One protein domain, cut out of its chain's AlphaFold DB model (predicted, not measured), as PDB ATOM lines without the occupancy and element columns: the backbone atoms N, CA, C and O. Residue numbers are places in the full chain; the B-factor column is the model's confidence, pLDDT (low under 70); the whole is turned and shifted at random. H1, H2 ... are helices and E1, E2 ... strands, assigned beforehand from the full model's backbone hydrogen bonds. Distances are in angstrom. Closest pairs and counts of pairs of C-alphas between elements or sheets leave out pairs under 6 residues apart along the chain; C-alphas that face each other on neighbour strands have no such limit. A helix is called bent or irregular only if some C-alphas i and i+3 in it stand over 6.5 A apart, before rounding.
ATOM      1  N   LEU A 150     -30.112  32.554 -61.810       71.88
ATOM      2  CA  LEU A 150     -31.459  32.828 -62.273       71.88
ATOM      3  C   LEU A 150     -31.865  34.255 -61.872       71.88
ATOM      4  O   LEU A 150     -31.545  34.690 -60.760       71.88
ATOM      5  N   PRO A 151     -32.603  34.976 -62.739       65.31
ATOM      6  CA  PRO A 151     -32.995  36.355 -62.470       65.31
ATOM      7  C   PRO A 151     -33.678  36.512 -61.108       65.31
ATOM      8  O   PRO A 151     -34.609  35.770 -60.789       65.31
ATOM      9  N   GLY A 152     -33.223  37.482 -60.314       64.56
ATOM     10  CA  GLY A 152     -33.777  37.780 -58.996       64.56
ATOM     11  C   GLY A 152     -33.272  36.879 -57.870       64.56
ATOM     12  O   GLY A 152     -33.496  37.221 -56.712       64.56
ATOM     13  N   VAL A 153     -32.595  35.758 -58.150       74.38
ATOM     14  CA  VAL A 153     -32.096  34.882 -57.076       74.38
ATOM     15  C   VAL A 153     -30.972  35.562 -56.304       74.38
ATOM     16  O   VAL A 153     -31.027  35.615 -55.081       74.38
ATOM     17  N   ARG A 154     -29.994  36.135 -57.008       79.31
ATOM     18  CA  ARG A 154     -28.868  36.825 -56.372       79.31
ATOM     19  C   ARG A 154     -29.323  38.061 -55.592       79.31
ATOM     20  O   ARG A 154     -28.879  38.279 -54.476       79.31
ATOM     21  N   GLU A 155     -30.242  38.851 -56.149       75.19
ATOM     22  CA  GLU A 155     -30.736  40.077 -55.507       75.19
ATOM     23  C   GLU A 155     -31.575  39.813 -54.247       75.19
ATOM     24  O   GLU A 155     -31.754  40.718 -53.436       75.19
ATOM     25  N   ASN A 156     -32.100  38.594 -54.086       71.00
ATOM     26  CA  ASN A 156     -32.915  38.192 -52.937       71.00
ATOM     27  C   ASN A 156     -32.251  37.073 -52.123       71.00
ATOM     28  O   ASN A 156     -32.941  36.392 -51.367       71.00
ATOM     29  N   TRP A 157     -30.940  36.866 -52.281       79.75
ATOM     30  CA  TRP A 157     -30.224  35.736 -51.688       79.75
ATOM     31  C   TRP A 157     -30.387  35.666 -50.166       79.75
ATOM     32  O   TRP A 157     -30.715  34.611 -49.629       79.75
ATOM     33  N   ASP A 158     -30.293  36.814 -49.493       79.62
ATOM     34  CA  ASP A 158     -30.432  36.945 -48.035       79.62
ATOM     35  C   ASP A 158     -31.825  36.554 -47.509       79.62
ATOM     36  O   ASP A 158     -32.014  36.353 -46.311       79.62
ATOM     37  N   MET A 159     -32.826  36.466 -48.391       73.06
ATOM     38  CA  MET A 159     -34.184  36.037 -48.041       73.06
ATOM     39  C   MET A 159     -34.387  34.526 -48.192       73.06
ATOM     40  O   MET A 159     -35.445  34.016 -47.821       73.06
ATOM     41  N   LEU A 160     -33.427  33.814 -48.784       73.88
ATOM     42  CA  LEU A 160     -33.524  32.383 -49.040       73.88
ATOM     43  C   LEU A 160     -32.964  31.614 -47.851       73.88
ATOM     44  O   LEU A 160     -31.832  31.844 -47.449       73.88
ATOM     45  N   SER A 161     -33.717  30.651 -47.327       72.50
ATOM     46  CA  SER A 161     -33.149  29.648 -46.429       72.50
ATOM     47  C   SER A 161     -32.481  28.551 -47.251       72.50
ATOM     48  O   SER A 161     -33.046  28.048 -48.229       72.50
ATOM     49  N   SER A 162     -31.274  28.174 -46.845       77.38
ATOM     50  CA  SER A 162     -30.552  27.056 -47.431       77.38
ATOM     51  C   SER A 162     -30.161  26.059 -46.355       77.38
ATOM     52  O   SER A 162     -29.837  26.421 -45.228       77.38
ATOM     53  N   TYR A 163     -30.209  24.787 -46.723       84.06
ATOM     54  CA  TYR A 163     -29.665  23.720 -45.903       84.06
ATOM     55  C   TYR A 163     -28.676  22.921 -46.737       84.06
ATOM     56  O   TYR A 163     -28.901  22.681 -47.924       84.06
ATOM     57  N   MET A 164     -27.596  22.475 -46.119       89.75
ATOM     58  CA  MET A 164     -26.640  21.568 -46.737       89.75
ATOM     59  C   MET A 164     -26.673  20.237 -45.999       89.75
ATOM     60  O   MET A 164     -26.538  20.191 -44.779       89.75
ATOM     61  N   VAL A 165     -26.863  19.143 -46.737       89.94
ATOM     62  CA  VAL A 165     -26.797  17.795 -46.161       89.94
ATOM     63  C   VAL A 165     -25.338  17.414 -45.952       89.94
ATOM     64  O   VAL A 165     -24.558  17.392 -46.904       89.94
ATOM     65  N   LEU A 166     -24.991  17.085 -44.712       91.69
ATOM     66  CA  LEU A 166     -23.634  16.720 -44.312       91.69
ATOM     67  C   LEU A 166     -23.409  15.216 -44.500       91.69
ATOM     68  O   LEU A 166     -22.539  14.798 -45.262       91.69
ATOM     69  N   ALA A 167     -24.237  14.397 -43.846       90.06
ATOM     70  CA  ALA A 167     -24.102  12.944 -43.831       90.06
ATOM     71  C   ALA A 167     -25.418  12.244 -43.456       90.06
ATOM     72  O   ALA A 167     -26.360  12.866 -42.964       90.06
ATOM     73  N   GLY A 168     -25.475  10.926 -43.669       87.69
ATOM     74  CA  GLY A 168     -26.506  10.075 -43.072       87.69
ATOM     75  C   GLY A 168     -26.323   9.967 -41.558       87.69
ATOM     76  O   GLY A 168     -25.197  10.023 -41.069       87.69
ATOM     77  N   ALA A 169     -27.419   9.795 -40.827       88.25
ATOM     78  CA  ALA A 169     -27.409   9.558 -39.389       88.25
ATOM     79  C   ALA A 169     -28.164   8.263 -39.063       88.25
ATOM     80  O   ALA A 169     -29.186   7.944 -39.677       88.25
ATOM     81  N   SER A 170     -27.680   7.517 -38.071       87.94
ATOM     82  CA  SER A 170     -28.424   6.380 -37.535       87.94
ATOM     83  C   SER A 170     -29.536   6.880 -36.619       87.94
ATOM     84  O   SER A 170     -29.294   7.681 -35.719       87.94
ATOM     85  N   LEU A 171     -30.750   6.343 -36.768       89.38
ATOM     86  CA  LEU A 171     -31.840   6.611 -35.822       89.38
ATOM     87  C   LEU A 171     -31.482   6.159 -34.391       89.38
ATOM     88  O   LEU A 171     -32.009   6.687 -33.413       89.38
ATOM     89  N   ALA A 172     -30.568   5.192 -34.246       88.69
ATOM     90  CA  ALA A 172     -30.074   4.768 -32.939       88.69
ATOM     91  C   ALA A 172     -29.262   5.869 -32.238       88.69
ATOM     92  O   ALA A 172     -29.367   5.986 -31.017       88.69
ATOM     93  N   ASP A 173     -28.552   6.694 -33.010       85.81
ATOM     94  CA  ASP A 173     -27.666   7.751 -32.509       85.81
ATOM     95  C   ASP A 173     -28.432   9.043 -32.188       85.81
ATOM     96  O   ASP A 173     -27.940   9.890 -31.445       85.81
ATOM     97  N   VAL A 174     -29.670   9.178 -32.681       89.38
ATOM     98  CA  VAL A 174     -30.552  10.289 -32.307       89.38
ATOM     99  C   VAL A 174     -30.918  10.173 -30.817       89.38
ATOM    100  O   VAL A 174     -31.361   9.095 -30.388       89.38
ATOM    101  N   PRO A 175     -30.773  11.248 -30.015       90.44
ATOM    102  CA  PRO A 175     -31.130  11.236 -28.598       90.44
ATOM    103  C   PRO A 175     -32.598  10.849 -28.349       90.44
ATOM    104  O   PRO A 175     -33.493  11.210 -29.119       90.44
ATOM    105  N   SER A 176     -32.858  10.103 -27.269       90.12
ATOM    106  CA  SER A 176     -34.199   9.600 -26.904       90.12
ATOM    107  C   SER A 176     -35.239  10.711 -26.769       90.12
ATOM    108  O   SER A 176     -36.358  10.581 -27.248       90.12
ATOM    109  N   GLU A 177     -34.844  11.847 -26.204       87.88
ATOM    110  CA  GLU A 177     -35.660  13.046 -26.026       87.88
ATOM    111  C   GLU A 177     -36.205  13.633 -27.337       87.88
ATOM    112  O   GLU A 177     -37.114  14.460 -27.294       87.88
ATOM    113  N   ILE A 178     -35.675  13.202 -28.486       87.81
ATOM    114  CA  ILE A 178     -36.113  13.589 -29.829       87.81
ATOM    115  C   ILE A 178     -36.840  12.435 -30.504       87.81
ATOM    116  O   ILE A 178     -38.013  12.564 -30.850       87.81
ATOM    117  N   LYS A 179     -36.175  11.284 -30.664       89.81
ATOM    118  CA  LYS A 179     -36.752  10.167 -31.430       89.81
ATOM    119  C   LYS A 179     -37.977   9.532 -30.767       89.81
ATOM    120  O   LYS A 179     -38.760   8.892 -31.466       89.81
ATOM    121  N   ASP A 180     -38.165   9.726 -29.459       90.88
ATOM    122  CA  ASP A 180     -39.336   9.232 -28.728       90.88
ATOM    123  C   ASP A 180     -40.520  10.220 -28.761       90.88
ATOM    124  O   ASP A 180     -41.611   9.898 -28.276       90.88
ATOM    125  N   LYS A 181     -40.350  11.420 -29.340       90.25
ATOM    126  CA  LYS A 181     -41.451  12.372 -29.529       90.25
ATOM    127  C   LYS A 181     -42.462  11.843 -30.558       90.25
ATOM    128  O   LYS A 181     -42.130  11.095 -31.480       90.25
ATOM    129  N   ALA A 182     -43.726  12.245 -30.424       90.56
ATOM    130  CA  ALA A 182     -44.823  11.713 -31.240       90.56
ATOM    131  C   ALA A 182     -44.653  12.007 -32.744       90.56
ATOM    132  O   ALA A 182     -45.018  11.195 -33.594       90.56
ATOM    133  N   GLU A 183     -44.071  13.153 -33.084       88.25
ATOM    134  CA  GLU A 183     -43.773  13.579 -34.447       88.25
ATOM    135  C   GLU A 183     -42.680  12.737 -35.120       88.25
ATOM    136  O   GLU A 183     -42.690  12.631 -36.346       88.25
ATOM    137  N   TRP A 184     -41.830  12.043 -34.356       91.12
ATOM    138  CA  TRP A 184     -40.829  11.097 -34.863       91.12
ATOM    139  C   TRP A 184     -41.381   9.674 -35.058       91.12
ATOM    140  O   TRP A 184     -40.714   8.805 -35.626       91.12
ATOM    141  N   ALA A 185     -42.644   9.423 -34.693       92.00
ATOM    142  CA  ALA A 185     -43.285   8.144 -34.971       92.00
ATOM    143  C   ALA A 185     -43.307   7.852 -36.486       92.00
ATOM    144  O   ALA A 185     -43.801   8.655 -37.293       92.00
ATOM    145  N   GLY A 186     -42.783   6.682 -36.864       91.69
ATOM    146  CA  GLY A 186     -42.692   6.224 -38.255       91.69
ATOM    147  C   GLY A 186     -41.486   6.751 -39.037       91.69
ATOM    148  O   GLY A 186     -41.437   6.552 -40.251       91.69
ATOM    149  N   VAL A 187     -40.527   7.416 -38.383       91.69
ATOM    150  CA  VAL A 187     -39.254   7.796 -39.011       91.69
ATOM    151  C   VAL A 187     -38.468   6.550 -39.410       91.69
ATOM    152  O   VAL A 187     -38.307   5.620 -38.623       91.69
ATOM    153  N   ASN A 188     -37.973   6.541 -40.647       90.12
ATOM    154  CA  ASN A 188     -37.174   5.450 -41.208       90.12
ATOM    155  C   ASN A 188     -35.800   5.892 -41.720       90.12
ATOM    156  O   ASN A 188     -34.946   5.038 -41.949       90.12
ATOM    157  N   ARG A 189     -35.559   7.199 -41.876       88.69
ATOM    158  CA  ARG A 189     -34.239   7.746 -42.213       88.69
ATOM    159  C   ARG A 189     -33.968   9.041 -41.468       88.69
ATOM    160  O   ARG A 189     -34.893   9.813 -41.218       88.69
ATOM    161  N   VAL A 190     -32.691   9.280 -41.183       89.88
ATOM    162  CA  VAL A 190     -32.192  10.493 -40.532       89.88
ATOM    163  C   VAL A 190     -30.917  10.946 -41.241       89.88
ATOM    164  O   VAL A 190     -30.141  10.120 -41.722       89.88
ATOM    165  N   ILE A 191     -30.711  12.256 -41.336       90.38
ATOM    166  CA  ILE A 191     -29.502  12.888 -41.872       90.38
ATOM    167  C   ILE A 191     -29.069  14.041 -40.965       90.38
ATOM    168  O   ILE A 191     -29.900  14.653 -40.292       90.38
ATOM    169  N   TYR A 192     -27.776  14.352 -40.998       91.50
ATOM    170  CA  TYR A 192     -27.233  15.608 -40.498       91.50
ATOM    171  C   TYR A 192     -27.340  16.678 -41.582       91.50
ATOM    172  O   TYR A 192     -26.967  16.449 -42.737       91.50
ATOM    173  N   VAL A 193     -27.815  17.858 -41.200       91.19
ATOM    174  CA  VAL A 193     -27.844  19.050 -42.051       91.19
ATOM    175  C   VAL A 193     -27.210  20.227 -41.322       91.19
ATOM    176  O   VAL A 193     -27.208  20.266 -40.097       91.19
ATOM    177  N   THR A 194     -26.702  21.202 -42.064       90.31
ATOM    178  CA  THR A 194     -26.393  22.534 -41.534       90.31
ATOM    179  C   THR A 194     -27.287  23.563 -42.208       90.31
ATOM    180  O   THR A 194     -27.570  23.450 -43.399       90.31
ATOM    181  N   ASP A 195     -27.737  24.539 -41.429       85.69
ATOM    182  CA  ASP A 195     -28.448  25.741 -41.867       85.69
ATOM    183  C   ASP A 195     -27.492  26.938 -42.020       85.69
ATOM    184  O   ASP A 195     -27.947  28.082 -42.094       85.69
ATOM    185  N   LYS A 196     -26.168  26.694 -42.074       87.75
ATOM    186  CA  LYS A 196     -25.181  27.724 -42.416       87.75
ATOM    187  C   LYS A 196     -25.613  28.384 -43.722       87.75
ATOM    188  O   LYS A 196     -25.602  27.753 -44.780       87.75
ATOM    189  N   GLN A 197     -25.947  29.665 -43.630       85.31
ATOM    190  CA  GLN A 197     -26.219  30.492 -44.788       85.31
ATOM    191  C   GLN A 197     -24.885  30.843 -45.447       85.31
ATOM    192  O   GLN A 197     -24.059  31.522 -44.842       85.31
ATOM    193  N   TYR A 198     -24.678  30.336 -46.656       89.12
ATOM    194  CA  TYR A 198     -23.552  30.717 -47.504       89.12
ATOM    195  C   TYR A 198     -23.914  31.969 -48.292       89.12
ATOM    196  O   TYR A 198     -25.067  32.105 -48.714       89.12
ATOM    197  N   ASP A 199     -22.948  32.846 -48.529       90.94
ATOM    198  CA  ASP A 199     -23.113  33.994 -49.411       90.94
ATOM    199  C   ASP A 199     -23.140  33.537 -50.883       90.94
ATOM    200  O   ASP A 199     -22.621  32.482 -51.259       90.94
ATOM    201  N   TRP A 200     -23.800  34.305 -51.755       88.50
ATOM    202  CA  TRP A 200     -23.928  33.929 -53.172       88.50
ATOM    203  C   TRP A 200     -22.574  33.903 -53.896       88.50
ATOM    204  O   TRP A 200     -22.436  33.237 -54.925       88.50
ATOM    205  N   ASP A 201     -21.584  34.635 -53.389       92.19
ATOM    206  CA  ASP A 201     -20.222  34.680 -53.912       92.19
ATOM    207  C   ASP A 201     -19.340  33.533 -53.398       92.19
ATOM    208  O   ASP A 201     -18.251  33.359 -53.930       92.19
ATOM    209  N   GLU A 202     -19.832  32.699 -52.472       92.81
ATOM    210  CA  GLU A 202     -19.220  31.420 -52.074       92.81
ATOM    211  C   GLU A 202     -19.636  30.252 -52.991       92.81
ATOM    212  O   GLU A 202     -19.143  29.131 -52.855       92.81
ATOM    213  N   ILE A 203     -20.543  30.478 -53.949       92.06
ATOM    214  CA  ILE A 203     -20.981  29.433 -54.879       92.06
ATOM    215  C   ILE A 203     -19.885  29.107 -55.894       92.06
ATOM    216  O   ILE A 203     -19.482  29.948 -56.699       92.06
ATOM    217  N   GLU A 204     -19.483  27.840 -55.932       93.31
ATOM    218  CA  GLU A 204     -18.454  27.345 -56.850       93.31
ATOM    219  C   GLU A 204     -19.039  26.676 -58.091       93.31
ATOM    220  O   GLU A 204     -18.465  26.787 -59.171       93.31
ATOM    221  N   VAL A 205     -20.195  26.016 -57.976       91.88
ATOM    222  CA  VAL A 205     -20.844  25.345 -59.110       91.88
ATOM    223  C   VAL A 205     -22.327  25.683 -59.147       91.88
ATOM    224  O   VAL A 205     -23.045  25.607 -58.146       91.88
ATOM    225  N   ILE A 206     -22.804  26.017 -60.340       88.44
ATOM    226  CA  ILE A 206     -24.206  26.271 -60.641       88.44
ATOM    227  C   ILE A 206     -24.701  25.139 -61.537       88.44
ATOM    228  O   ILE A 206     -24.193  24.912 -62.631       88.44
ATOM    229  N   ILE A 207     -25.711  24.404 -61.078       86.56
ATOM    230  CA  ILE A 207     -26.218  23.213 -61.753       86.56
ATOM    231  C   ILE A 207     -27.629  23.477 -62.278       86.56
ATOM    232  O   ILE A 207     -28.595  23.565 -61.518       86.56
ATOM    233  N   GLY A 208     -27.744  23.510 -63.603       73.94
ATOM    234  CA  GLY A 208     -28.972  23.711 -64.358       73.94
ATOM    235  C   GLY A 208     -29.386  25.180 -64.454       73.94
ATOM    236  O   GLY A 208     -29.542  25.856 -63.453       73.94
ATOM    237  N   GLU A 209     -29.633  25.682 -65.666       66.31
ATOM    238  CA  GLU A 209     -30.097  27.079 -65.860       66.31
ATOM    239  C   GLU A 209     -31.462  27.167 -66.575       66.31
ATOM    240  O   GLU A 209     -32.020  28.239 -66.778       66.31
ATOM    241  N   THR A 210     -32.024  26.034 -67.009       61.41
ATOM    242  CA  THR A 210     -33.148  26.015 -67.975       61.41
ATOM    243  C   THR A 210     -34.534  25.848 -67.356       61.41
ATOM    244  O   THR A 210     -35.526  26.301 -67.919       61.41
ATOM    245  N   ARG A 211     -34.634  25.153 -66.219       57.16
ATOM    246  CA  ARG A 211     -35.913  24.878 -65.528       57.16
ATOM    247  C   ARG A 211     -35.748  24.901 -64.019       57.16
ATOM    248  O   ARG A 211     -36.624  25.371 -63.306       57.16
ATOM    249  N   LYS A 212     -34.662  24.293 -63.553       67.38
ATOM    250  CA  LYS A 212     -34.272  24.239 -62.155       67.38
ATOM    251  C   LYS A 212     -32.801  24.589 -62.090       67.38
ATOM    252  O   LYS A 212     -32.049  24.057 -62.904       67.38
ATOM    253  N   GLN A 213     -32.459  25.445 -61.143       74.19
ATOM    254  CA  GLN A 213     -31.094  25.772 -60.790       74.19
ATOM    255  C   GLN A 213     -30.846  25.332 -59.361       74.19
ATOM    256  O   GLN A 213     -31.699  25.504 -58.490       74.19
ATOM    257  N   ARG A 214     -29.707  24.686 -59.167       82.19
ATOM    258  CA  ARG A 214     -29.161  24.303 -57.874       82.19
ATOM    259  C   ARG A 214     -27.792  24.946 -57.758       82.19
ATOM    260  O   ARG A 214     -27.117  25.137 -58.765       82.19
ATOM    261  N   TYR A 215     -27.392  25.222 -56.534       87.25
ATOM    262  CA  TYR A 215     -26.120  25.852 -56.233       87.25
ATOM    263  C   TYR A 215     -25.341  24.913 -55.328       87.25
ATOM    264  O   TYR A 215     -25.942  24.253 -54.473       87.25
ATOM    265  N   ALA A 216     -24.042  24.793 -55.563       91.62
ATOM    266  CA  ALA A 216     -23.181  23.928 -54.785       91.62
ATOM    267  C   ALA A 216     -21.934  24.665 -54.304       91.62
ATOM    268  O   ALA A 216     -21.362  25.492 -55.017       91.62
ATOM    269  N   VAL A 217     -21.541  24.314 -53.086       93.12
ATOM    270  CA  VAL A 217     -20.330  24.772 -52.403       93.12
ATOM    271  C   VAL A 217     -19.464  23.558 -52.102       93.12
ATOM    272  O   VAL A 217     -19.980  22.436 -51.999       93.12
ATOM    273  N   TYR A 218     -18.155  23.750 -51.991       93.56
ATOM    274  CA  TYR A 218     -17.284  22.673 -51.554       93.56
ATOM    275  C   TYR A 218     -17.423  22.444 -50.044       93.56
ATOM    276  O   TYR A 218     -17.424  23.387 -49.255       93.56
ATOM    277  N   TYR A 219     -17.540  21.180 -49.649       93.25
ATOM    278  CA  TYR A 219     -17.445  20.744 -48.262       93.25
ATOM    279  C   TYR A 219     -16.298  19.743 -48.164       93.25
ATOM    280  O   TYR A 219     -16.266  18.770 -48.913       93.25
ATOM    281  N   ASP A 220     -15.378  19.975 -47.238       93.50
ATOM    282  CA  ASP A 220     -14.186  19.157 -46.997       93.50
ATOM    283  C   ASP A 220     -14.474  17.905 -46.146       93.50
ATOM    284  O   ASP A 220     -13.611  17.054 -45.964       93.50
ATOM    285  N   GLY A 221     -15.692  17.749 -45.621       92.81
ATOM    286  CA  GLY A 221     -16.007  16.660 -44.694       92.81
ATOM    287  C   GLY A 221     -15.587  16.939 -43.248       92.81
ATOM    288  O   GLY A 221     -15.723  16.051 -42.408       92.81
ATOM    289  N   GLY A 222     -15.113  18.146 -42.935       94.19
ATOM    290  CA  GLY A 222     -14.707  18.560 -41.597       94.19
ATOM    291  C   GLY A 222     -15.872  18.698 -40.602       94.19
ATOM    292  O   GLY A 222     -17.048  18.630 -40.982       94.19
ATOM    293  N   PRO A 223     -15.575  18.871 -39.304       96.06
ATOM    294  CA  PRO A 223     -16.587  18.998 -38.259       96.06
ATOM    295  C   PRO A 223     -17.489  20.226 -38.448       96.06
ATOM    296  O   PRO A 223     -17.069  21.269 -38.946       96.06
ATOM    297  N   VAL A 224     -18.739  20.111 -37.994       95.12
ATOM    298  CA  VAL A 224     -19.735  21.189 -38.006       95.12
ATOM    299  C   VAL A 224     -20.394  21.278 -36.631       95.12
ATOM    300  O   VAL A 224     -21.206  20.433 -36.270       95.12
ATOM    301  N   GLU A 225     -20.081  22.329 -35.872       91.62
ATOM    302  CA  GLU A 225     -20.587  22.506 -34.496       91.62
ATOM    303  C   GLU A 225     -22.087  22.822 -34.418       91.62
ATOM    304  O   GLU A 225     -22.733  22.558 -33.405       91.62
ATOM    305  N   ALA A 226     -22.636  23.405 -35.485       91.56
ATOM    306  CA  ALA A 226     -24.016  23.870 -35.557       91.56
ATOM    307  C   ALA A 226     -24.852  23.041 -36.552       91.56
ATOM    308  O   ALA A 226     -25.482  23.584 -37.458       91.56
ATOM    309  N   ALA A 227     -24.809  21.712 -36.445       92.44
ATOM    310  CA  ALA A 227     -25.626  20.826 -37.272       92.44
ATOM    311  C   ALA A 227     -27.018  20.592 -36.654       92.44
ATOM    312  O   ALA A 227     -27.284  20.923 -35.499       92.44
ATOM    313  N   ARG A 228     -27.929  20.004 -37.430       91.06
ATOM    314  CA  ARG A 228     -29.288  19.612 -37.027       91.06
ATOM    315  C   ARG A 228     -29.631  18.241 -37.591       91.06
ATOM    316  O   ARG A 228     -29.055  17.816 -38.596       91.06
ATOM    317  N   TYR A 229     -30.617  17.579 -36.993       89.62
ATOM    318  CA  TYR A 229     -31.225  16.401 -37.601       89.62
ATOM    319  C   TYR A 229     -32.336  16.803 -38.567       89.62
ATOM    320  O   TYR A 229     -33.212  17.608 -38.241       89.62
ATOM    321  N   ALA A 230     -32.341  16.167 -39.734       89.00
ATOM    322  CA  ALA A 230     -33.533  16.066 -40.555       89.00
ATOM    323  C   ALA A 230     -33.959  14.602 -40.668       89.00
ATOM    324  O   ALA A 230     -33.123  13.701 -40.761       89.00
ATOM    325  N   TYR A 231     -35.263  14.356 -40.664       88.94
ATOM    326  CA  TYR A 231     -35.833  13.016 -40.678       88.94
ATOM    327  C   TYR A 231     -36.800  12.816 -41.838       88.94
ATOM    328  O   TYR A 231     -37.368  13.760 -42.389       88.94
ATOM    329  N   SER A 232     -37.003  11.551 -42.196       87.25
ATOM    330  CA  SER A 232     -37.943  11.138 -43.229       87.25
ATOM    331  C   SER A 232     -38.782   9.948 -42.774       87.25
ATOM    332  O   SER A 232     -38.317   9.070 -42.042       87.25
ATOM    333  N   LYS A 233     -40.037   9.925 -43.235       89.06
ATOM    334  CA  LYS A 233     -41.009   8.839 -43.017       89.06
ATOM    335  C   LYS A 233     -41.344   8.080 -44.296       89.06
ATOM    336  O   LYS A 233     -42.046   7.075 -44.265       89.06
ATOM    337  N   ASP A 234     -40.832   8.533 -45.432       80.00
ATOM    338  CA  ASP A 234     -41.139   8.008 -46.761       80.00
ATOM    339  C   ASP A 234     -39.871   7.539 -47.491       80.00
ATOM    340  O   ASP A 234     -39.785   7.604 -48.717       80.00
ATOM    341  N   ASN A 235     -38.894   7.025 -46.731       77.50
ATOM    342  CA  ASN A 235     -37.615   6.517 -47.229       77.50
ATOM    343  C   ASN A 235     -36.787   7.583 -47.966       77.50
ATOM    344  O   ASN A 235     -36.136   7.296 -48.971       77.50
ATOM    345  N   GLY A 236     -36.784   8.813 -47.449       75.88
ATOM    346  CA  GLY A 236     -35.980   9.924 -47.960       75.88
ATOM    347  C   GLY A 236     -36.576  10.613 -49.187       75.88
ATOM    348  O   GLY A 236     -35.842  11.258 -49.938       75.88
ATOM    349  N   ILE A 237     -37.884  10.460 -49.436       72.75
ATOM    350  CA  ILE A 237     -38.570  11.189 -50.513       72.75
ATOM    351  C   ILE A 237     -38.836  12.633 -50.082       72.75
ATOM    352  O   ILE A 237     -38.661  13.538 -50.900       72.75
ATOM    353  N   SER A 238     -39.230  12.832 -48.828       76.31
ATOM    354  CA  SER A 238     -39.389  14.124 -48.174       76.31
ATOM    355  C   SER A 238     -38.633  14.144 -46.848       76.31
ATOM    356  O   SER A 238     -38.505  13.119 -46.170       76.31
ATOM    357  N   TRP A 239     -38.110  15.321 -46.506       82.50
ATOM    358  CA  TRP A 239     -37.329  15.554 -45.298       82.50
ATOM    359  C   TRP A 239     -37.930  16.701 -44.491       82.50
ATOM    360  O   TRP A 239     -38.348  17.714 -45.059       82.50
ATOM    361  N   THR A 240     -37.947  16.528 -43.173       85.38
ATOM    362  CA  THR A 240     -38.346  17.536 -42.188       85.38
ATOM    363  C   THR A 240     -37.163  17.815 -41.275       85.38
ATOM    364  O   THR A 240     -36.565  16.871 -40.765       85.38
ATOM    365  N   VAL A 241     -36.823  19.089 -41.083       83.44
ATOM    366  CA  VAL A 241     -35.805  19.518 -40.113       83.44
ATOM    367  C   VAL A 241     -36.466  19.651 -38.751       83.44
ATOM    368  O   VAL A 241     -37.546  20.231 -38.646       83.44
ATOM    369  N   ASP A 242     -35.826  19.120 -37.716       78.56
ATOM    370  CA  ASP A 242     -36.251  19.356 -36.338       78.56
ATOM    371  C   ASP A 242     -35.709  20.724 -35.879       78.56
ATOM    372  O   ASP A 242     -34.577  20.845 -35.406       78.56
ATOM    373  N   GLU A 243     -36.491  21.783 -36.118       75.88
ATOM    374  CA  GLU A 243     -36.146  23.164 -35.732       75.88
ATOM    375  C   GLU A 243     -36.239  23.386 -34.207       75.88
ATOM    376  O   GLU A 243     -35.633  24.324 -33.691       75.88
ATOM    377  N   ASP A 244     -36.942  22.509 -33.476       75.19
ATOM    378  CA  ASP A 244     -37.112  22.589 -32.017       75.19
ATOM    379  C   ASP A 244     -35.890  22.062 -31.243       75.19
ATOM    380  O   ASP A 244     -35.830  22.171 -30.014       75.19
ATOM    381  N   MET A 245     -34.926  21.458 -31.939       75.94
ATOM    382  CA  MET A 245     -33.684  20.992 -31.343       75.94
ATOM    383  C   MET A 245     -32.629  22.104 -31.314       75.94
ATOM    384  O   MET A 245     -32.404  22.799 -32.311       75.94
ATOM    385  N   ASP A 246     -31.915  22.214 -30.192       84.94
ATOM    386  CA  ASP A 246     -30.625  22.901 -30.175       84.94
ATOM    387  C   ASP A 246     -29.678  22.255 -31.193       84.94
ATOM    388  O   ASP A 246     -29.775  21.069 -31.523       84.94
ATOM    389  N   THR A 247     -28.744  23.041 -31.711       89.50
ATOM    390  CA  THR A 247     -27.771  22.520 -32.664       89.50
ATOM    391  C   THR A 247     -26.915  21.416 -32.043       89.50
ATOM    392  O   THR A 247     -26.534  21.487 -30.873       89.50
ATOM    393  N   VAL A 248     -26.575  20.413 -32.848       89.12
ATOM    394  CA  VAL A 248     -25.671  19.319 -32.486       89.12
ATOM    395  C   VAL A 248     -24.300  19.515 -33.105       89.12
ATOM    396  O   VAL A 248     -24.186  19.980 -34.238       89.12
ATOM    397  N   SER A 249     -23.269  19.069 -32.391       91.50
ATOM    398  CA  SER A 249     -21.934  18.941 -32.964       91.50
ATOM    399  C   SER A 249     -21.882  17.691 -33.842       91.50
ATOM    400  O   SER A 249     -22.126  16.572 -33.382       91.50
ATOM    401  N   PHE A 250     -21.596  17.888 -35.124       93.06
ATOM    402  CA  PHE A 250     -21.280  16.833 -36.070       93.06
ATOM    403  C   PHE A 250     -19.759  16.729 -36.187       93.06
ATOM    404  O   PHE A 250     -19.101  17.681 -36.593       93.06
ATOM    405  N   ALA A 251     -19.202  15.561 -35.867       94.00
ATOM    406  CA  ALA A 251     -17.752  15.353 -35.824       94.00
ATOM    407  C   ALA A 251     -17.050  15.455 -37.193       94.00
ATOM    408  O   ALA A 251     -15.823  15.500 -37.239       94.00
ATOM    409  N   GLY A 252     -17.810  15.491 -38.290       93.25
ATOM    410  CA  GLY A 252     -17.282  15.416 -39.646       93.25
ATOM    411  C   GLY A 252     -17.322  13.993 -40.203       93.25
ATOM    412  O   GLY A 252     -17.441  13.003 -39.481       93.25
ATOM    413  N   ASP A 253     -17.247  13.907 -41.523       91.38
ATOM    414  CA  ASP A 253     -17.067  12.673 -42.275       91.38
ATOM    415  C   ASP A 253     -16.311  13.007 -43.567       91.38
ATOM    416  O   ASP A 253     -16.916  13.453 -44.543       91.38
ATOM    417  N   LEU A 254     -14.993  12.772 -43.593       90.81
ATOM    418  CA  LEU A 254     -14.140  13.041 -44.765       90.81
ATOM    419  C   LEU A 254     -14.630  12.312 -46.021       90.81
ATOM    420  O   LEU A 254     -14.500  12.800 -47.142       90.81
ATOM    421  N   ARG A 255     -15.314  11.174 -45.859       86.38
ATOM    422  CA  ARG A 255     -15.896  10.420 -46.979       86.38
ATOM    423  C   ARG A 255     -17.059  11.178 -47.619       86.38
ATOM    424  O   ARG A 255     -17.500  10.824 -48.708       86.38
ATOM    425  N   ARG A 256     -17.574  12.226 -46.971       88.38
ATOM    426  CA  ARG A 256     -18.592  13.137 -47.504       88.38
ATOM    427  C   ARG A 256     -18.007  14.378 -48.160       88.38
ATOM    428  O   ARG A 256     -18.810  15.167 -48.657       88.38
ATOM    429  N   ALA A 257     -16.685  14.500 -48.263       91.38
ATOM    430  CA  ALA A 257     -16.058  15.581 -49.003       91.38
ATOM    431  C   ALA A 257     -16.494  15.624 -50.476       91.38
ATOM    432  O   ALA A 257     -16.765  14.587 -51.107       91.38
ATOM    433  N   GLY A 258     -16.594  16.842 -51.004       91.81
ATOM    434  CA  GLY A 258     -17.000  17.152 -52.371       91.81
ATOM    435  C   GLY A 258     -18.001  18.306 -52.454       91.81
ATOM    436  O   GLY A 258     -18.392  18.903 -51.452       91.81
ATOM    437  N   TYR A 259     -18.469  18.597 -53.670       92.75
ATOM    438  CA  TYR A 259     -19.447  19.656 -53.903       92.75
ATOM    439  C   TYR A 259     -20.819  19.246 -53.383       92.75
ATOM    440  O   TYR A 259     -21.456  18.328 -53.908       92.75
ATOM    441  N   LYS A 260     -21.296  19.933 -52.347       90.94
ATOM    442  CA  LYS A 260     -22.615  19.709 -51.765       90.94
ATOM    443  C   LYS A 260     -23.601  20.714 -52.313       90.94
ATOM    444  O   LYS A 260     -23.337  21.911 -52.371       90.94
ATOM    445  N   PHE A 261     -24.773  20.214 -52.681       87.94
ATOM    446  CA  PHE A 261     -25.878  21.089 -53.020       87.94
ATOM    447  C   PHE A 261     -26.364  21.811 -51.773       87.94
ATOM    448  O   PHE A 261     -26.724  21.178 -50.779       87.94
ATOM    449  N   LEU A 262     -26.490  23.123 -51.894       84.06
ATOM    450  CA  LEU A 262     -27.375  23.877 -51.038       84.06
ATOM    451  C   LEU A 262     -28.791  23.505 -51.472       84.06
ATOM    452  O   LEU A 262     -29.221  23.812 -52.591       84.06
ATOM    453  N   THR A 263     -29.525  22.802 -50.613       69.88
ATOM    454  CA  THR A 263     -30.970  22.659 -50.758       69.88
ATOM    455  C   THR A 263     -31.591  24.001 -50.403       69.88
ATOM    456  O   THR A 263     -32.222  24.171 -49.365       69.88
ATOM    457  N   ILE A 264     -31.352  24.980 -51.267       56.31
ATOM    458  CA  ILE A 264     -32.169  26.171 -51.371       56.31
ATOM    459  C   ILE A 264     -33.531  25.629 -51.760       56.31
ATOM    460  O   ILE A 264     -33.658  24.917 -52.767       56.31
ATOM    461  N   GLU A 265     -34.510  25.840 -50.885       51.41
ATOM    462  CA  GLU A 265     -35.862  25.336 -51.072       51.41
ATOM    463  C   GLU A 265     -36.282  25.622 -52.522       51.41
ATOM    464  O   GLU A 265     -36.145  26.738 -53.024       51.41
ATOM    465  N   LEU A 266     -36.734  24.586 -53.246       39.50
ATOM    466  CA  LEU A 266     -37.135  24.662 -54.669       39.50
ATOM    467  C   LEU A 266     -38.245  25.698 -54.918       39.50
ATOM    468  O   LEU A 266     -38.607  26.003 -56.056       39.50
ATOM    469  N   ASP A 267     -38.780  26.227 -53.838       45.69
ATOM    470  CA  ASP A 267     -39.569  27.427 -53.741       45.69
ATOM    471  C   ASP A 267     -38.886  28.649 -54.344       45.69
ATOM    472  O   ASP A 267     -39.594  29.419 -54.966       45.69
ATOM    473  N   ALA A 268     -37.556  28.756 -54.375       43.09
ATOM    474  CA  ALA A 268     -36.837  29.782 -55.136       43.09
ATOM    475  C   ALA A 268     -37.041  29.681 -56.663       43.09
ATOM    476  O   ALA A 268     -36.828  30.661 -57.366       43.09
ATOM    477  N   LEU A 269     -37.478  28.533 -57.203       44.00
ATOM    478  CA  LEU A 269     -37.787  28.345 -58.634       44.00
ATOM    479  C   LEU A 269     -39.265  28.553 -58.962       44.00
ATOM    480  O   LEU A 269     -39.605  29.071 -60.027       44.00
ATOM    481  N   LYS A 270     -40.161  28.157 -58.046       45.75
ATOM    482  CA  LYS A 270     -41.558  28.613 -58.101       45.75
ATOM    483  C   LYS A 270     -41.596  30.129 -57.952       45.75
ATOM    484  O   LYS A 270     -42.269  30.784 -58.738       45.75
ATOM    485  N   ALA A 271     -40.792  30.649 -57.029       48.00
ATOM    486  CA  ALA A 271     -40.505  32.051 -56.858       48.00
ATOM    487  C   ALA A 271     -39.837  32.610 -58.088       48.00
ATOM    488  O   ALA A 271     -40.403  33.521 -58.617       48.00
ATOM    489  N   SER A 272     -38.755  32.095 -58.662       49.00
ATOM    490  CA  SER A 272     -38.137  32.777 -59.814       49.00
ATOM    491  C   SER A 272     -39.110  32.968 -60.982       49.00
ATOM    492  O   SER A 272     -39.151  34.049 -61.564       49.00
ATOM    493  N   LYS A 273     -39.972  31.980 -61.277       50.94
ATOM    494  CA  LYS A 273     -41.038  32.154 -62.272       50.94
ATOM    495  C   LYS A 273     -42.130  33.112 -61.787       50.94
ATOM    496  O   LYS A 273     -42.540  33.979 -62.544       50.94
ATOM    497  N   ALA A 274     -42.615  32.971 -60.562       54.91
ATOM    498  CA  ALA A 274     -43.695  33.807 -60.046       54.91
ATOM    499  C   ALA A 274     -43.247  35.223 -59.651       54.91
ATOM    500  O   ALA A 274     -44.063  36.122 -59.671       54.91
ATOM    501  N   LEU A 275     -41.970  35.426 -59.346       52.12
ATOM    502  CA  LEU A 275     -41.241  36.672 -59.119       52.12
ATOM    503  C   LEU A 275     -40.972  37.336 -60.456       52.12
ATOM    504  O   LEU A 275     -41.125  38.542 -60.556       52.12
ATOM    505  N   TYR A 276     -40.624  36.566 -61.492       49.72
ATOM    506  CA  TYR A 276     -40.633  37.060 -62.864       49.72
ATOM    507  C   TYR A 276     -42.044  37.518 -63.256       49.72
ATOM    508  O   TYR A 276     -42.219  38.659 -63.677       49.72
ATOM    509  N   ASP A 277     -43.063  36.681 -63.049       52.91
ATOM    510  CA  ASP A 277     -44.459  37.018 -63.344       52.91
ATOM    511  C   ASP A 277     -44.939  38.217 -62.488       52.91
ATOM    512  O   ASP A 277     -45.594  39.114 -63.012       52.91
ATOM    513  N   ALA A 278     -44.558  38.288 -61.208       52.88
ATOM    514  CA  ALA A 278     -44.879  39.361 -60.260       52.88
ATOM    515  C   ALA A 278     -44.156  40.670 -60.589       52.88
ATOM    516  O   ALA A 278     -44.771  41.730 -60.542       52.88
ATOM    517  N   ALA A 279     -42.880  40.619 -60.981       49.44
ATOM    518  CA  ALA A 279     -42.123  41.779 -61.446       49.44
ATOM    519  C   ALA A 279     -42.721  42.337 -62.744       49.44
ATOM    520  O   ALA A 279     -42.833  43.552 -62.901       49.44
ATOM    521  N   VAL A 280     -43.171  41.457 -63.646       44.72
ATOM    522  CA  VAL A 280     -43.933  41.837 -64.845       44.72
ATOM    523  C   VAL A 280     -45.319  42.396 -64.476       44.72
ATOM    524  O   VAL A 280     -45.807  43.299 -65.155       44.72
ATOM    525  N   ALA A 281     -45.938  41.912 -63.395       53.91
ATOM    526  CA  ALA A 281     -47.248  42.353 -62.907       53.91
ATOM    527  C   ALA A 281     -47.213  43.560 -61.940       53.91
ATOM    528  O   ALA A 281     -48.269  44.094 -61.600       53.91
ATOM    529  N   GLY A 282     -46.032  44.021 -61.514       51.84
ATOM    530  CA  GLY A 282     -45.865  45.132 -60.568       51.84
ATOM    531  C   GLY A 282     -46.143  44.792 -59.095       51.84
ATOM    532  O   GLY A 282     -46.354  45.704 -58.294       51.84
ATOM    533  N   GLU A 283     -46.152  43.511 -58.723       58.78
ATOM    534  CA  GLU A 283     -46.251  43.057 -57.329       58.78
ATOM    535  C   GLU A 283     -44.884  43.127 -56.620       58.78
ATOM    536  O   GLU A 283     -43.827  43.029 -57.247       58.78
ATOM    537  N   THR A 284     -44.871  43.308 -55.292       58.31
ATOM    538  CA  THR A 284     -43.613  43.355 -54.532       58.31
ATOM    539  C   THR A 284     -43.110  41.945 -54.230       58.31
ATOM    540  O   THR A 284     -43.807  41.130 -53.626       58.31
ATOM    541  N   VAL A 285     -41.850  41.681 -54.588       55.97
ATOM    542  CA  VAL A 285     -41.132  40.420 -54.322       55.97
ATOM    543  C   VAL A 285     -41.283  39.974 -52.861       55.97
ATOM    544  O   VAL A 285     -41.568  38.811 -52.589       55.97
ATOM    545  N   ALA A 286     -41.216  40.918 -51.919       57.91
ATOM    546  CA  ALA A 286     -41.365  40.652 -50.490       57.91
ATOM    547  C   ALA A 286     -42.732  40.052 -50.092       57.91
ATOM    548  O   ALA A 286     -42.786  39.204 -49.205       57.91
ATOM    549  N   ALA A 287     -43.833  40.453 -50.741       57.44
ATOM    550  CA  ALA A 287     -45.167  39.925 -50.441       57.44
ATOM    551  C   ALA A 287     -45.372  38.505 -50.996       57.44
ATOM    552  O   ALA A 287     -46.094  37.707 -50.396       57.44
ATOM    553  N   TYR A 288     -44.717  38.177 -52.115       56.81
ATOM    554  CA  TYR A 288     -44.736  36.829 -52.679       56.81
ATOM    555  C   TYR A 288     -43.928  35.855 -51.813       56.81
ATOM    556  O   TYR A 288     -44.444  34.808 -51.425       56.81
ATOM    557  N   MET A 289     -42.701  36.237 -51.436       57.47
ATOM    558  CA  MET A 289     -41.807  35.396 -50.628       57.47
ATOM    559  C   MET A 289     -42.403  35.036 -49.258       57.47
ATOM    560  O   MET A 289     -42.182  33.934 -48.771       57.47
ATOM    561  N   ALA A 290     -43.224  35.912 -48.666       58.38
ATOM    562  CA  ALA A 290     -43.898  35.653 -47.389       58.38
ATOM    563  C   ALA A 290     -44.960  34.532 -47.437       58.38
ATOM    564  O   ALA A 290     -45.376  34.053 -46.385       58.38
ATOM    565  N   ASN A 291     -45.422  34.137 -48.630       49.00
ATOM    566  CA  ASN A 291     -46.497  33.156 -48.824       49.00
ATOM    567  C   ASN A 291     -46.019  31.837 -49.440       49.00
ATOM    568  O   ASN A 291     -46.846  30.972 -49.742       49.00
ATOM    569  N   ILE A 292     -44.715  31.673 -49.667       53.12
ATOM    570  CA  ILE A 292     -44.212  30.403 -50.168       53.12
ATOM    571  C   ILE A 292     -44.099  29.440 -48.989       53.12
ATOM    572  O   ILE A 292     -43.293  29.639 -48.085       53.12
ATOM    573  N   GLU A 293     -44.942  28.409 -48.976       48.78
ATOM    574  CA  GLU A 293     -44.791  27.309 -48.026       48.78
ATOM    575  C   GLU A 293     -43.416  26.664 -48.221       48.78
ATOM    576  O   GLU A 293     -43.128  26.220 -49.334       48.78
ATOM    577  N   LYS A 294     -42.615  26.578 -47.144       52.09
ATOM    578  CA  LYS A 294     -41.374  25.790 -47.093       52.09
ATOM    579  C   LYS A 294     -41.678  24.375 -47.591       52.09
ATOM    580  O   LYS A 294     -42.309  23.575 -46.894       52.09
ATOM    581  N   SER A 295     -41.309  24.062 -48.826       48.78
ATOM    582  CA  SER A 295     -41.511  22.730 -49.382       48.78
ATOM    583  C   SER A 295     -40.465  21.768 -48.834       48.78
ATOM    584  O   SER A 295     -39.323  22.137 -48.571       48.78
ATOM    585  N   SER A 296     -40.862  20.502 -48.670       50.47
ATOM    586  CA  SER A 296     -40.001  19.422 -48.184       50.47
ATOM    587  C   SER A 296     -38.611  19.470 -48.826       50.47
ATOM    588  O   SER A 296     -38.500  19.404 -50.060       50.47
ATOM    589  N   MET A 297     -37.567  19.528 -47.999       57.16
ATOM    590  CA  MET A 297     -36.187  19.512 -48.465       57.16
ATOM    591  C   MET A 297     -35.937  18.270 -49.322       57.16
ATOM    592  O   MET A 297     -36.268  17.151 -48.937       57.16
ATOM    593  N   TYR A 298     -35.346  18.462 -50.499       57.81
ATOM    594  CA  TYR A 298     -34.797  17.372 -51.302       57.81
ATOM    595  C   TYR A 298     -33.300  17.282 -51.021       57.81
ATOM    596  O   TYR A 298     -32.515  17.942 -51.697       57.81
ATOM    597  N   GLY A 299     -32.919  16.479 -50.031       63.00
ATOM    598  CA  GLY A 299     -31.525  16.244 -49.663       63.00
ATOM    599  C   GLY A 299     -30.952  14.969 -50.284       63.00
ATOM    600  O   GLY A 299     -31.648  13.959 -50.387       63.00
ATOM    601  N   THR A 300     -29.681  15.011 -50.683       77.19
ATOM    602  CA  THR A 300     -28.856  13.823 -50.948       77.19
ATOM    603  C   THR A 300     -27.610  13.918 -50.078       77.19
ATOM    604  O   THR A 300     -27.073  15.006 -49.893       77.19
ATOM    605  N   THR A 301     -27.173  12.796 -49.515       81.31
ATOM    606  CA  THR A 301     -25.909  12.712 -48.768       81.31
ATOM    607  C   THR A 301     -24.704  12.664 -49.706       81.31
ATOM    608  O   THR A 301     -23.578  12.934 -49.278       81.31
TER     609      THR A 301
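What this domain is: This is residues 150 to 301 of the 630 residues of the protein "Cytochrome_C554 domain-containing protein" of Desulfurivibrio alkaliphilus (strain DSM 19089 / UNIQEM U267 / AHT2) (UniProt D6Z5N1). One strongly twisted antiparallel sheet of seven strands makes the body, and none of its four named helices is on it; H3 and H4 pack together and extend from one end, with the short H1 near H4, while the small H2 and its loops lie at the opposite end. After H4, residues 290 to 301 have no named element and fold back toward the sheet. The printed part has 152 residues, with four named helices and seven named strands in the order H1 E1 H2 E2 E3 E4 E5 E6 E7 H3 H4, and the sheet's order is E3 E4 E7 E1 E2 E5 E6. The class is mixed, helices and strands, with 72 residues, under half, in named elements. The whole is compact, with a radius of gyration of the C-alphas of 16.5 A, and spans 51 by 34 by 25 A.

Where its parts are: Find C-alpha 154 at (-28.868, 36.825, -56.372), where the helix H1 begins; it runs to residue 159 and is irregular, with C-alphas 155 and 158 8.1 A apart. Next comes strand E1, residues 162 to 169, 19.5 A from first to last C-alpha, which bends by 59 degrees at residue 166. Helix H2 is short, residues 176 to 179. Strand E2, residues 189 to 194, is 16.8 A long, and strand E3 is residues 205 to 207. Strand E4, residues 214 to 219, is 15.6 A long. Find C-alpha 224 at (-19.735, 21.189, -38.006); from there E5, the longest strand, runs 21.4 A to residue 232. Strand E6 is residues 248 to 250, and strand E7, residues 258 to 264, is 17.7 A long. The longest helix, H3, holds residues 267 to 281 over 19.1 A. Helix H4, residues 285 to 289, ends at C-alpha 289, (-41.807, 35.396, -50.628).

How they stand to each other: Begin with the sheet, whose edge strands are E3 and E6. E3 and E4 form a hairpin, with N 207 and O 214 2.8 A apart, within hydrogen-bond range. E4 and E7 are antiparallel at 137 degrees between directions; look at N 260 and O 217, 2.8 A apart. The pairing of E7 is staggered: residues 258 to 262 pair with E4, and residues 262 to 264 with E1, where N 263 and O 163 are 2.8 A apart. E1 in turn pairs with E2 over its residues 164 to 169; N 192 and O 167 are 2.8 A apart. E2 and E5 are antiparallel at 147 degrees, with N 228 and O 193 2.8 A apart. E5 and E6 form a hairpin, with N 224 and O 250 2.8 A apart. Off the sheet, H3 and H4 touch, with the C-alphas of Leu 275 and Val 285 closest at 6.1 A. H1 and H4 are near each other, while H1 and H3 are apart. H2 touches no helix. Every O i to N i+4 pair is within hydrogen-bond range in H3 and H4; H1 has 0 of 2, but 2 of 3 O i to N i+3 pairs within range, and H2 is too short for an O i to N i+4 pair.

The domain as a whole: The two C-alphas farthest apart are those of Ala 172 and Gly 282, 51.4 A. The printed part has no cut. The link from E5 to E6, residues 233 to 247, is long; within it, residues 240 to 241 pair antiparallel with residues 230 to 231 of E5. The mean pLDDT of the printed part is 77.6, but 43 residues are under 70: residues 151 to 152, 209 to 212 and 263 to 299. H3 has a mean of 49 and H4 of 57.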